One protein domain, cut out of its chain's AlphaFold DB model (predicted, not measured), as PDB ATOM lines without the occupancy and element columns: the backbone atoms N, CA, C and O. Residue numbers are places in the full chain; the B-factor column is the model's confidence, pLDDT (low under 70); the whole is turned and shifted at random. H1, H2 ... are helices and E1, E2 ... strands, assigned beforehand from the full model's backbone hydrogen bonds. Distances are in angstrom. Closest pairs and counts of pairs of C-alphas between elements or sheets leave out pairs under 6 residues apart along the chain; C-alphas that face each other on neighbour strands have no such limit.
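What this domain is: This is residues 2 to 96 of the 101 residues of an uncharacterized protein of Motiliproteus sp. MSK22-1 (UniProt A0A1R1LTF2). An open arch: helix H1 makes one leg, H2 with the smaller H3 near its end makes the other, and loops with the small antiparallel hairpin E1 and E2 span between them. The 95 printed residues, under half in named elements, hold three helices and two strands in the order H1 E1 E2 H2 H3, mostly helix. The whole is extended, radius of gyration of the C-alphas 21.2 A, and flat, 52 by 42 by 22 A.

Where its parts are: Find C-alpha 2 at (319.150, 273.401, 233.952); from there H1 runs 24.5 A to residue 18. Next come E1, residues 35 to 37, and E2, residues 43 to 45. H2, residues 59 to 72, spans 19.6 A; H3, residues 88 to 95, spans 11.5 A to C-alpha 95 at (297.331, 237.946, 255.082).

How they stand to each other: H1 is apart from E2, H2 and H3. In the hairpin E1 and E2, at 147 degrees, look for N 36 and O 44, 2.8 A, within hydrogen-bond range. H2 and H3 are close but not clearly touching, closest at the C-alphas of Tyr 72 and Cys 88, 5.3 A. Every O i to N i+4 pair is within range in H1 and H2, 2 of 4 in H3.

The domain as a whole: The farthest C-alphas, Ser 18 and Ala 85, are 54.2 A apart. The printed part has no cut; the links H1 to E1, E2 to H2 and H2 to H3 are long. Residues 84 to 90, 93 and 96 have pLDDT under 70.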
ATOM      1  N   TYR A   2     319.222 273.713 232.516       86.81
ATOM      2  CA  TYR A   2     319.150 273.401 233.952       86.81
ATOM      3  C   TYR A   2     318.897 274.644 234.829       86.81
ATOM      4  O   TYR A   2     317.994 274.638 235.657       86.81
ATOM      5  N   GLU A   3     319.605 275.745 234.561       88.69
ATOM      6  CA  GLU A   3     319.459 277.004 235.310       88.69
ATOM      7  C   GLU A   3     318.049 277.607 235.207       88.69
ATOM      8  O   GLU A   3     317.477 278.018 236.211       88.69
ATOM      9  N   ASN A   4     317.431 277.586 234.021       94.38
ATOM     10  CA  ASN A   4     316.064 278.094 233.833       94.38
ATOM     11  C   ASN A   4     315.032 277.275 234.618       94.38
ATOM     12  O   ASN A   4     314.084 277.834 235.166       94.38
ATOM     13  N   PHE A   5     315.214 275.954 234.677       97.12
ATOM     14  CA  PHE A   5     314.340 275.076 235.449       97.12
ATOM     15  C   PHE A   5     314.524 275.291 236.955       97.12
ATOM     16  O   PHE A   5     313.539 275.406 237.678       97.12
ATOM     17  N   GLN A   6     315.765 275.431 237.426       97.50
ATOM     18  CA  GLN A   6     316.047 275.735 238.828       97.50
ATOM     19  C   GLN A   6     315.440 277.081 239.252       97.50
ATOM     20  O   GLN A   6     314.766 277.145 240.277       97.50
ATOM     21  N   SER A   7     315.603 278.129 238.440       97.38
ATOM     22  CA  SER A   7     314.982 279.437 238.690       97.38
ATOM     23  C   SER A   7     313.457 279.344 238.747       97.38
ATOM     24  O   SER A   7     312.833 279.940 239.622       97.38
ATOM     25  N   HIS A   8     312.842 278.550 237.865       97.62
ATOM     26  CA  HIS A   8     311.403 278.292 237.910       97.62
ATOM     27  C   HIS A   8     310.970 277.600 239.215       97.62
ATOM     28  O   HIS A   8     309.974 278.013 239.812       97.62
ATOM     29  N   LEU A   9     311.718 276.598 239.692       97.94
ATOM     30  CA  LEU A   9     311.439 275.927 240.968       97.94
ATOM     31  C   LEU A   9     311.547 276.887 242.158       97.94
ATOM     32  O   LEU A   9     310.641 276.911 242.988       97.94
ATOM     33  N   CYS A  10     312.606 277.698 242.230       97.75
ATOM     34  CA  CYS A  10     312.775 278.678 243.306       97.75
ATOM     35  C   CYS A  10     311.623 279.689 243.324       97.75
ATOM     36  O   CYS A  10     310.971 279.844 244.353       97.75
ATOM     37  N   ASN A  11     311.296 280.278 242.168       98.06
ATOM     38  CA  ASN A  11     310.198 281.240 242.053       98.06
ATOM     39  C   ASN A  11     308.846 280.622 242.440       98.06
ATOM     40  O   ASN A  11     308.023 281.274 243.075       98.06
ATOM     41  N   THR A  12     308.614 279.356 242.081       97.94
ATOM     42  CA  THR A  12     307.385 278.638 242.450       97.94
ATOM     43  C   THR A  12     307.311 278.407 243.960       97.94
ATOM     44  O   THR A  12     306.254 278.593 244.557       97.94
ATOM     45  N   LEU A  13     308.424 278.038 244.602       98.00
ATOM     46  CA  LEU A  13     308.471 277.880 246.057       98.00
ATOM     47  C   LEU A  13     308.254 279.210 246.784       98.00
ATOM     48  O   LEU A  13     307.575 279.227 247.807       98.00
ATOM     49  N   ASP A  14     308.790 280.308 246.257       98.12
ATOM     50  CA  ASP A  14     308.597 281.637 246.838       98.12
ATOM     51  C   ASP A  14     307.147 282.103 246.718       98.12
ATOM     52  O   ASP A  14     306.606 282.619 247.693       98.12
ATOM     53  N   LEU A  15     306.488 281.817 245.592       98.38
ATOM     54  CA  LEU A  15     305.052 282.049 245.428       98.38
ATOM     55  C   LEU A  15     304.228 281.229 246.438       98.38
ATOM     56  O   LEU A  15     303.364 281.758 247.127       98.38
ATOM     57  N   ILE A  16     304.534 279.938 246.600       98.38
ATOM     58  CA  ILE A  16     303.841 279.068 247.568       98.38
ATOM     59  C   ILE A  16     304.007 279.593 249.005       98.38
ATOM     60  O   ILE A  16     303.076 279.499 249.810       98.38
ATOM     61  N   ARG A  17     305.181 280.150 249.337       97.94
ATOM     62  CA  ARG A  17     305.439 280.796 250.633       97.94
ATOM     63  C   ARG A  17     304.665 282.098 250.785       97.94
ATOM     64  O   ARG A  17     304.036 282.278 251.823       97.94
ATOM     65  N   SER A  18     304.689 282.977 249.779       97.69
ATOM     66  CA  SER A  18     303.968 284.255 249.833       97.69
ATOM     67  C   SER A  18     302.463 284.062 249.953       97.69
ATOM     68  O   SER A  18     301.804 284.819 250.661       97.69
ATOM     69  N   ASP A  19     301.936 283.013 249.324       98.19
ATOM     70  CA  ASP A  19     300.512 282.685 249.336       98.19
ATOM     71  C   ASP A  19     300.085 281.932 250.612       98.19
ATOM     72  O   ASP A  19     298.906 281.632 250.795       98.19
ATOM     73  N   GLY A  20     301.024 281.605 251.510       97.38
ATOM     74  CA  GLY A  20     300.742 280.907 252.769       97.38
ATOM     75  C   GLY A  20     300.417 279.414 252.617       97.38
ATOM     76  O   GLY A  20     299.942 278.791 253.565       97.38
ATOM     77  N   PHE A  21     300.679 278.820 251.450       97.44
ATOM     78  CA  PHE A  21     300.467 277.389 251.188       97.44
ATOM     79  C   PHE A  21     301.699 276.525 251.467       97.44
ATOM     80  O   PHE A  21     301.644 275.297 251.333       97.44
ATOM     81  N   TYR A  22     302.814 277.143 251.855       97.56
ATOM     82  CA  TYR A  22     304.010 276.412 252.241       97.56
ATOM     83  C   TYR A  22     303.760 275.631 253.533       97.56
ATOM     84  O   TYR A  22     303.404 276.195 254.566       97.56
ATOM     85  N   LYS A  23     303.925 274.308 253.467       96.50
ATOM     86  CA  LYS A  23     303.726 273.421 254.613       96.50
ATOM     87  C   LYS A  23     305.016 273.336 255.410       96.50
ATOM     88  O   LYS A  23     306.026 272.865 254.898       96.50
ATOM     89  N   GLU A  24     304.948 273.738 256.668       94.81
ATOM     90  CA  GLU A  24     306.020 273.494 257.622       94.81
ATOM     91  C   GLU A  24     305.790 272.172 258.352       94.81
ATOM     92  O   GLU A  24     304.681 271.859 258.798       94.81
ATOM     93  N   GLU A  25     306.853 271.386 258.483       95.50
ATOM     94  CA  GLU A  25     306.823 270.134 259.225       95.50
ATOM     95  C   GLU A  25     307.140 270.384 260.699       95.50
ATOM     96  O   GLU A  25     308.118 271.046 261.049       95.50
ATOM     97  N   ARG A  26     306.323 269.813 261.589       94.75
ATOM     98  CA  ARG A  26     306.613 269.759 263.025       94.75
ATOM     99  C   ARG A  26     307.103 268.362 263.361       94.75
ATOM    100  O   ARG A  26     306.357 267.398 263.212       94.75
ATOM    101  N   VAL A  27     308.346 268.261 263.820       96.44
ATOM    102  CA  VAL A  27     308.956 266.972 264.159       96.44
ATOM    103  C   VAL A  27     308.361 266.443 265.462       96.44
ATOM    104  O   VAL A  27     308.386 267.128 266.487       96.44
ATOM    105  N   ILE A  28     307.840 265.219 265.413       97.25
ATOM    106  CA  ILE A  28     307.337 264.468 266.566       97.25
ATOM    107  C   ILE A  28     308.468 263.563 267.073       97.25
ATOM    108  O   ILE A  28     309.032 262.794 266.302       97.25
ATOM    109  N   ASP A  29     308.786 263.661 268.362       96.94
ATOM    110  CA  ASP A  29     309.836 262.927 269.085       96.94
ATOM    111  C   ASP A  29     309.224 261.973 270.135       96.94
ATOM    112  O   ASP A  29     309.679 261.827 271.268       96.94
ATOM    113  N   SER A  30     308.110 261.338 269.795       97.38
ATOM    114  CA  SER A  30     307.518 260.267 270.592       97.38
ATOM    115  C   SER A  30     306.870 259.236 269.676       97.38
ATOM    116  O   SER A  30     306.541 259.558 268.529       97.38
ATOM    117  N   PRO A  31     306.615 258.012 270.166       97.19
ATOM    118  CA  PRO A  31     305.698 257.111 269.487       97.19
ATOM    119  C   PRO A  31     304.321 257.757 269.282       97.19
ATOM    120  O   PRO A  31     303.953 258.713 269.973       97.19
ATOM    121  N   GLN A  32     303.559 257.230 268.325       97.50
ATOM    122  CA  GLN A  32     302.222 257.732 268.025       97.50
ATOM    123  C   GLN A  32     301.252 257.424 269.174       97.50
ATOM    124  O   GLN A  32     301.103 256.266 269.560       97.50
ATOM    125  N   ALA A  33     300.562 258.450 269.665       96.19
ATOM    126  CA  ALA A  33     299.584 258.367 270.746       96.19
ATOM    127  C   ALA A  33     298.611 259.559 270.677       96.19
ATOM    128  O   ALA A  33     298.761 260.451 269.840       96.19
ATOM    129  N   ASP A  34     297.615 259.572 271.560       95.56
ATOM    130  CA  ASP A  34     296.742 260.724 271.795       95.56
ATOM    131  C   ASP A  34     297.526 261.938 272.319       95.56
ATOM    132  O   ASP A  34     297.240 263.058 271.910       95.56
ATOM    133  N   SER A  35     298.549 261.722 273.152       96.75
ATOM    134  CA  SER A  35     299.516 262.735 273.592       96.75
ATOM    135  C   SER A  35     300.898 262.474 272.992       96.75
ATOM    136  O   SER A  35     301.510 261.439 273.245       96.75
ATOM    137  N   ILE A  36     301.430 263.447 272.253       97.50
ATOM    138  CA  ILE A  36     302.732 263.375 271.579       97.50
ATOM    139  C   ILE A  36     303.708 264.426 272.107       97.50
ATOM    140  O   ILE A  36     303.301 265.494 272.569       97.50
ATOM    141  N   ARG A  37     305.007 264.145 271.978       98.00
ATOM    142  CA  ARG A  37     306.083 265.111 272.226       98.00
ATOM    143  C   ARG A  37     306.613 265.643 270.902       98.00
ATOM    144  O   ARG A  37     306.945 264.869 270.013       98.00
ATOM    145  N   LEU A  38     306.720 266.958 270.765       97.00
ATOM    146  CA  LEU A  38     307.419 267.604 269.655       97.00
ATOM    147  C   LEU A  38     308.918 267.685 269.960       97.00
ATOM    148  O   LEU A  38     309.304 267.830 271.119       97.00
ATOM    149  N   ALA A  39     309.766 267.685 268.931       94.56
ATOM    150  CA  ALA A  39     311.223 267.799 269.088       94.56
ATOM    151  C   ALA A  39     311.661 269.084 269.821       94.56
ATOM    152  O   ALA A  39     312.707 269.118 270.458       94.56
ATOM    153  N   ALA A  40     310.828 270.130 269.792       92.31
ATOM    154  CA  ALA A  40     311.015 271.357 270.568       92.31
ATOM    155  C   ALA A  40     310.706 271.203 272.080       92.31
ATOM    156  O   ALA A  40     310.692 272.194 272.805       92.31
ATOM    157  N   GLY A  41     310.408 269.990 272.557       92.81
ATOM    158  CA  GLY A  41     310.137 269.663 273.964       92.81
ATOM    159  C   GLY A  41     308.689 269.883 274.421       92.81
ATOM    160  O   GLY A  41     308.363 269.621 275.575       92.81
ATOM    161  N   GLN A  42     307.812 270.354 273.534       96.00
ATOM    162  CA  GLN A  42     306.408 270.628 273.847       96.00
ATOM    163  C   GLN A  42     305.569 269.349 273.764       96.00
ATOM    164  O   GLN A  42     305.723 268.575 272.821       96.00
ATOM    165  N   ASN A  43     304.641 269.162 274.704       96.75
ATOM    166  CA  ASN A  43     303.631 268.107 274.620       96.75
ATOM    167  C   ASN A  43     302.346 268.657 273.988       96.75
ATOM    168  O   ASN A  43     301.944 269.783 274.284       96.75
ATOM    169  N   ALA A  44     301.699 267.864 273.138       96.50
ATOM    170  CA  ALA A  44     300.457 268.232 272.466       96.50
ATOM    171  C   ALA A  44     299.522 267.027 272.321       96.50
ATOM    172  O   ALA A  44     299.980 265.896 272.176       96.50
ATOM    173  N   LEU A  45     298.212 267.281 272.302       97.31
ATOM    174  CA  LEU A  45     297.223 266.267 271.939       97.31
ATOM    175  C   LEU A  45     297.091 266.171 270.413       97.31
ATOM    176  O   LEU A  45     296.937 267.190 269.734       97.31
ATOM    177  N   ASN A  46     297.145 264.955 269.873       96.62
ATOM    178  CA  ASN A  46     297.146 264.697 268.439       96.62
ATOM    179  C   ASN A  46     295.754 264.320 267.911       96.62
ATOM    180  O   ASN A  46     295.362 263.156 267.907       96.62
ATOM    181  N   PHE A  47     295.032 265.311 267.388       97.12
ATOM    182  CA  PHE A  47     293.712 265.131 266.766       97.12
ATOM    183  C   PHE A  47     293.749 265.007 265.235       97.12
ATOM    184  O   PHE A  47     292.701 265.000 264.596       97.12
ATOM    185  N   CYS A  48     294.936 264.924 264.624       96.25
ATOM    186  CA  CYS A  48     295.094 264.802 263.170       96.25
ATOM    187  C   CYS A  48     295.805 263.509 262.735       96.25
ATOM    188  O   CYS A  48     296.233 263.393 261.586       96.25
ATOM    189  N   ALA A  49     295.930 262.527 263.633       97.12
ATOM    190  CA  ALA A  49     296.451 261.209 263.296       97.12
ATOM    191  C   ALA A  49     295.398 260.333 262.604       97.12
ATOM    192  O   ALA A  49     294.231 260.319 262.980       97.12
ATOM    193  N   ASN A  50     295.856 259.468 261.700       97.75
ATOM    194  CA  ASN A  50     295.051 258.367 261.152       97.75
ATOM    195  C   ASN A  50     295.020 257.133 262.084       97.75
ATOM    196  O   ASN A  50     294.689 256.030 261.655       97.75
ATOM    197  N   ASN A  51     295.410 257.288 263.355       96.81
ATOM    198  CA  ASN A  51     295.505 256.208 264.339       96.81
ATOM    199  C   ASN A  51     294.176 256.013 265.094       96.81
ATOM    200  O   ASN A  51     294.128 256.093 266.319       96.81
ATOM    201  N   TYR A  52     293.088 255.773 264.359       96.62
ATOM    202  CA  TYR A  52     291.719 255.764 264.897       96.62
ATOM    203  C   TYR A  52     291.496 254.776 266.050       96.62
ATOM    204  O   TYR A  52     290.732 255.058 266.966       96.62
ATOM    205  N   LEU A  53     292.153 253.614 265.995       97.19
ATOM    206  CA  LEU A  53     292.022 252.546 266.993       97.19
ATOM    207  C   LEU A  53     293.159 252.541 268.025       97.19
ATOM    208  O   LEU A  53     293.226 251.632 268.846       97.19
ATOM    209  N   GLY A  54     294.089 253.497 267.958       95.69
ATOM    210  CA  GLY A  54     295.241 253.541 268.864       95.69
ATOM    211  C   GLY A  54     296.321 252.485 268.595       95.69
ATOM    212  O   GLY A  54     297.275 252.386 269.357       95.69
ATOM    213  N   LEU A  55     296.223 251.711 267.510       97.31
ATOM    214  CA  LEU A  55     297.093 250.558 267.263       97.31
ATOM    215  C   LEU A  55     298.502 250.905 266.753       97.31
ATOM    216  O   LEU A  55     299.374 250.042 266.759       97.31
ATOM    217  N   SER A  56     298.766 252.143 266.321       96.69
ATOM    218  CA  SER A  56     300.073 252.520 265.750       96.69
ATOM    219  C   SER A  56     301.273 252.352 266.698       96.69
ATOM    220  O   SER A  56     302.400 252.323 266.214       96.69
ATOM    221  N   ASN A  57     301.052 252.241 268.010       96.88
ATOM    222  CA  ASN A  57     302.085 251.945 269.011       96.88
ATOM    223  C   ASN A  57     301.655 250.805 269.963       96.88
ATOM    224  O   ASN A  57     302.015 250.797 271.137       96.88
ATOM    225  N   ASP A  58     300.836 249.863 269.486       98.00
ATOM    226  CA  ASP A  58     300.401 248.707 270.283       98.00
ATOM    227  C   ASP A  58     301.544 247.690 270.435       98.00
ATOM    228  O   ASP A  58     302.117 247.223 269.446       98.00
ATOM    229  N   GLU A  59     301.857 247.311 271.678       97.69
ATOM    230  CA  GLU A  59     302.954 246.388 271.996       97.69
ATOM    231  C   GLU A  59     302.823 245.038 271.280       97.69
ATOM    232  O   GLU A  59     303.823 244.482 270.826       97.69
ATOM    233  N   ARG A  60     301.601 244.521 271.094       98.06
ATOM    234  CA  ARG A  60     301.379 243.226 270.426       98.06
ATOM    235  C   ARG A  60     301.792 243.289 268.961       98.06
ATOM    236  O   ARG A  60     302.355 242.327 268.441       98.06
ATOM    237  N   LEU A  61     301.525 244.415 268.297       97.25
ATOM    238  CA  LEU A  61     301.913 244.628 266.901       97.25
ATOM    239  C   LEU A  61     303.418 244.854 266.766       97.25
ATOM    240  O   LEU A  61     304.030 244.329 265.836       97.25
ATOM    241  N   ILE A  62     304.026 245.573 267.711       97.94
ATOM    242  CA  ILE A  62     305.479 245.768 267.761       97.94
ATOM    243  C   ILE A  62     306.194 244.422 267.926       97.94
ATOM    244  O   ILE A  62     307.134 244.131 267.184       97.94
ATOM    245  N   GLU A  63     305.740 243.571 268.846       98.19
ATOM    246  CA  GLU A  63     306.333 242.247 269.051       98.19
ATOM    247  C   GLU A  63     306.118 241.320 267.851       98.19
ATOM    248  O   GLU A  63     307.062 240.658 267.410       98.19
ATOM    249  N   ALA A  64     304.926 241.326 267.246       95.69
ATOM    250  CA  ALA A  64     304.676 240.588 266.010       95.69
ATOM    251  C   ALA A  64     305.609 241.044 264.871       95.69
ATOM    252  O   ALA A  64     306.148 240.210 264.140       95.69
ATOM    253  N   ALA A  65     305.864 242.351 264.749       95.25
ATOM    254  CA  ALA A  65     306.796 242.897 263.766       95.25
ATOM    255  C   ALA A  65     308.245 242.462 264.038       95.25
ATOM    256  O   ALA A  65     308.922 242.008 263.116       95.25
ATOM    257  N   LYS A  66     308.717 242.522 265.292       97.44
ATOM    258  CA  LYS A  66     310.057 242.036 265.681       97.44
ATOM    259  C   LYS A  66     310.242 240.554 265.354       97.44
ATOM    260  O   LYS A  66     311.260 240.167 264.780       97.44
ATOM    261  N   GLN A  67     309.253 239.723 265.680       95.38
ATOM    262  CA  GLN A  67     309.272 238.300 265.337       95.38
ATOM    263  C   GLN A  67     309.286 238.091 263.820       95.38
ATOM    264  O   GLN A  67     310.053 237.270 263.319       95.38
ATOM    265  N   GLY A  68     308.489 238.867 263.082       91.56
ATOM    266  CA  GLY A  68     308.489 238.864 261.624       91.56
ATOM    267  C   GLY A  68     309.871 239.168 261.044       91.56
ATOM    268  O   GLY A  68     310.363 238.408 260.211       91.56
ATOM    269  N   LEU A  69     310.541 240.210 261.542       93.75
ATOM    270  CA  LEU A  69     311.898 240.573 261.124       93.75
ATOM    271  C   LEU A  69     312.904 239.441 261.373       93.75
ATOM    272  O   LEU A  69     313.703 239.136 260.489       93.75
ATOM    273  N   ASN A  70     312.839 238.779 262.531       93.19
ATOM    274  CA  ASN A  70     313.720 237.650 262.848       93.19
ATOM    275  C   ASN A  70     313.473 236.436 261.939       93.19
ATOM    276  O   ASN A  70     314.414 235.765 261.521       93.19
ATOM    277  N   ASN A  71     312.209 236.152 261.619       90.38
ATOM    278  CA  ASN A  71     311.827 234.956 260.867       90.38
ATOM    279  C   ASN A  71     311.989 235.118 259.346       90.38
ATOM    280  O   ASN A  71     312.244 234.135 258.643       90.38
ATOM    281  N   TYR A  72     311.821 236.342 258.838       87.81
ATOM    282  CA  TYR A  72     311.666 236.628 257.408       87.81
ATOM    283  C   TYR A  72     312.678 237.652 256.866       87.81
ATOM    284  O   TYR A  72     312.793 237.820 255.654       87.81
ATOM    285  N   GLY A  73     313.462 238.303 257.727       89.06
ATOM    286  CA  GLY A  73     314.381 239.365 257.324       89.06
ATOM    287  C   GLY A  73     313.683 240.711 257.095       89.06
ATOM    288  O   GLY A  73     312.465 240.838 257.197       89.06
ATOM    289  N   PHE A  74     314.479 241.746 256.810       90.75
ATOM    290  CA  PHE A  74     314.001 243.132 256.741       90.75
ATOM    291  C   PHE A  74     313.246 243.475 255.449       90.75
ATOM    292  O   PHE A  74     312.299 244.256 255.465       90.75
ATOM    293  N   GLY A  75     313.655 242.905 254.317       87.44
ATOM    294  CA  GLY A  75     313.082 243.230 253.016       87.44
ATOM    295  C   GLY A  75     313.298 242.128 251.991       87.44
ATOM    296  O   GLY A  75     314.165 241.273 252.149       87.44
ATOM    297  N   MET A  76     312.492 242.167 250.929       85.50
ATOM    298  CA  MET A  76     312.433 241.101 249.921       85.50
ATOM    299  C   MET A  76     313.291 241.347 248.683       85.50
ATOM    300  O   MET A  76     313.519 240.412 247.922       85.50
ATOM    301  N   ALA A  77     313.708 242.598 248.453       88.56
ATOM    302  CA  ALA A  77     314.511 243.057 247.308       88.56
ATOM    303  C   ALA A  77     313.994 242.657 245.904       88.56
ATOM    304  O   ALA A  77     314.691 242.846 244.911       88.56
ATOM    305  N   LEU A  78     312.779 242.114 245.806       86.19
ATOM    306  CA  LEU A  78     312.189 241.538 244.602       86.19
ATOM    307  C   LEU A  78     310.674 241.756 244.611       86.19
ATOM    308  O   LEU A  78     310.054 241.903 245.666       86.19
ATOM    309  N   VAL A  79     310.068 241.737 243.424       86.12
ATOM    310  CA  VAL A  79     308.606 241.726 243.268       86.12
ATOM    311  C   VAL A  79     308.034 240.335 243.549       86.12
ATOM    312  O   VAL A  79     308.742 239.330 243.461       86.12
ATOM    313  N   ARG A  80     306.727 240.258 243.838       79.62
ATOM    314  CA  ARG A  80     306.078 239.019 244.304       79.62
ATOM    315  C   ARG A  80     306.255 237.824 243.362       79.62
ATOM    316  O   ARG A  80     306.503 236.721 243.834       79.62
ATOM    317  N   LEU A  81     306.174 238.057 242.050       80.75
ATOM    318  CA  LEU A  81     306.346 237.021 241.026       80.75
ATOM    319  C   LEU A  81     307.743 236.377 241.059       80.75
ATOM    320  O   LEU A  81     307.872 235.191 240.784       80.75
ATOM    321  N   LEU A  82     308.780 237.145 241.409       79.56
ATOM    322  CA  LEU A  82     310.175 236.690 241.386       79.56
ATOM    323  C   LEU A  82     310.637 236.083 242.720       79.56
ATOM    324  O   LEU A  82     311.652 235.397 242.759       79.56
ATOM    325  N   MET A  83     309.913 236.324 243.818       74.25
ATOM    326  CA  MET A  83     310.281 235.864 245.168       74.25
ATOM    327  C   MET A  83     309.636 234.531 245.573       74.25
ATOM    328  O   MET A  83     309.559 234.232 246.766       74.25
ATOM    329  N   SER A  84     309.146 233.739 244.617       62.28
ATOM    330  CA  SER A  84     308.284 232.576 244.882       62.28
ATOM    331  C   SER A  84     308.927 231.437 245.698       62.28
ATOM    332  O   SER A  84     308.261 230.475 246.067       62.28
ATOM    333  N   ALA A  85     310.232 231.513 245.968       64.56
ATOM    334  CA  ALA A  85     310.971 230.550 246.786       64.56
ATOM    335  C   ALA A  85     311.374 231.094 248.171       64.56
ATOM    336  O   ALA A  85     311.989 230.380 248.961       64.56
ATOM    337  N   LEU A  86     311.072 232.359 248.488       69.69
ATOM    338  CA  LEU A  86     311.480 232.966 249.753       69.69
ATOM    339  C   LEU A  86     310.476 232.651 250.868       69.69
ATOM    340  O   LEU A  86     309.261 232.730 250.679       69.69
ATOM    341  N   LYS A  87     310.994 232.372 252.075       66.38
ATOM    342  CA  LYS A  87     310.194 232.077 253.285       66.38
ATOM    343  C   LYS A  87     309.106 233.117 253.550       66.38
ATOM    344  O   LYS A  87     308.039 232.791 254.058       66.38
ATOM    345  N   CYS A  88     309.343 234.364 253.172       64.94
ATOM    346  CA  CYS A  88     308.419 235.465 253.403       64.94
ATOM    347  C   CYS A  88     307.172 235.391 252.515       64.94
ATOM    348  O   CYS A  88     306.180 236.054 252.809       64.94
ATOM    349  N   GLN A  89     307.145 234.566 251.464       66.56
ATOM    350  CA  GLN A  89     305.897 234.289 250.757       66.56
ATOM    351  C   GLN A  89     304.884 233.587 251.671       66.56
ATOM    352  O   GLN A  89     303.698 233.911 251.605       66.56
ATOM    353  N   ALA A  90     305.349 232.717 252.578       67.38
ATOM    354  CA  ALA A  90     304.502 232.065 253.575       67.38
ATOM    355  C   ALA A  90     303.911 233.057 254.591       67.38
ATOM    356  O   ALA A  90     302.835 232.802 255.116       67.38
ATOM    357  N   PHE A  91     304.558 234.207 254.824       74.19
ATOM    358  CA  PHE A  91     303.995 235.298 255.629       74.19
ATOM    359  C   PHE A  91     302.876 236.051 254.889       74.19
ATOM    360  O   PHE A  91     301.867 236.416 255.481       74.19
ATOM    361  N   HIS A  92     303.014 236.249 253.574       75.44
ATOM    362  CA  HIS A  92     302.047 237.017 252.782       75.44
ATOM    363  C   HIS A  92     300.770 236.240 252.412       75.44
ATOM    364  O   HIS A  92     299.722 236.858 252.256       75.44
ATOM    365  N   GLN A  93     300.835 234.914 252.233       69.00
ATOM    366  CA  GLN A  93     299.665 234.082 251.887       69.00
ATOM    367  C   GLN A  93     298.506 234.174 252.905       69.00
ATOM    368  O   GLN A  93     297.384 234.447 252.485       69.00
ATOM    369  N   PRO A  94     298.723 234.019 254.227       76.81
ATOM    370  CA  PRO A  94     297.632 234.093 255.201       76.81
ATOM    371  C   PRO A  94     297.055 235.506 255.370       76.81
ATOM    372  O   PRO A  94     295.906 235.641 255.775       76.81
ATOM    373  N   LEU A  95     297.816 236.559 255.040       78.75
ATOM    374  CA  LEU A  95     297.331 237.946 255.082       78.75
ATOM    375  C   LEU A  95     296.367 238.272 253.935       78.75
ATOM    376  O   LEU A  95     295.597 239.225 254.034       78.75
ATOM    377  N   ASN A  96     296.416 237.508 252.843       69.38
ATOM    378  CA  ASN A  96     295.519 237.683 251.713       69.38
ATOM    379  C   ASN A  96     295.248 236.336 251.017       69.38
ATOM    380  O   ASN A  96     295.867 236.027 249.991       69.38
TER     381      ASN A  96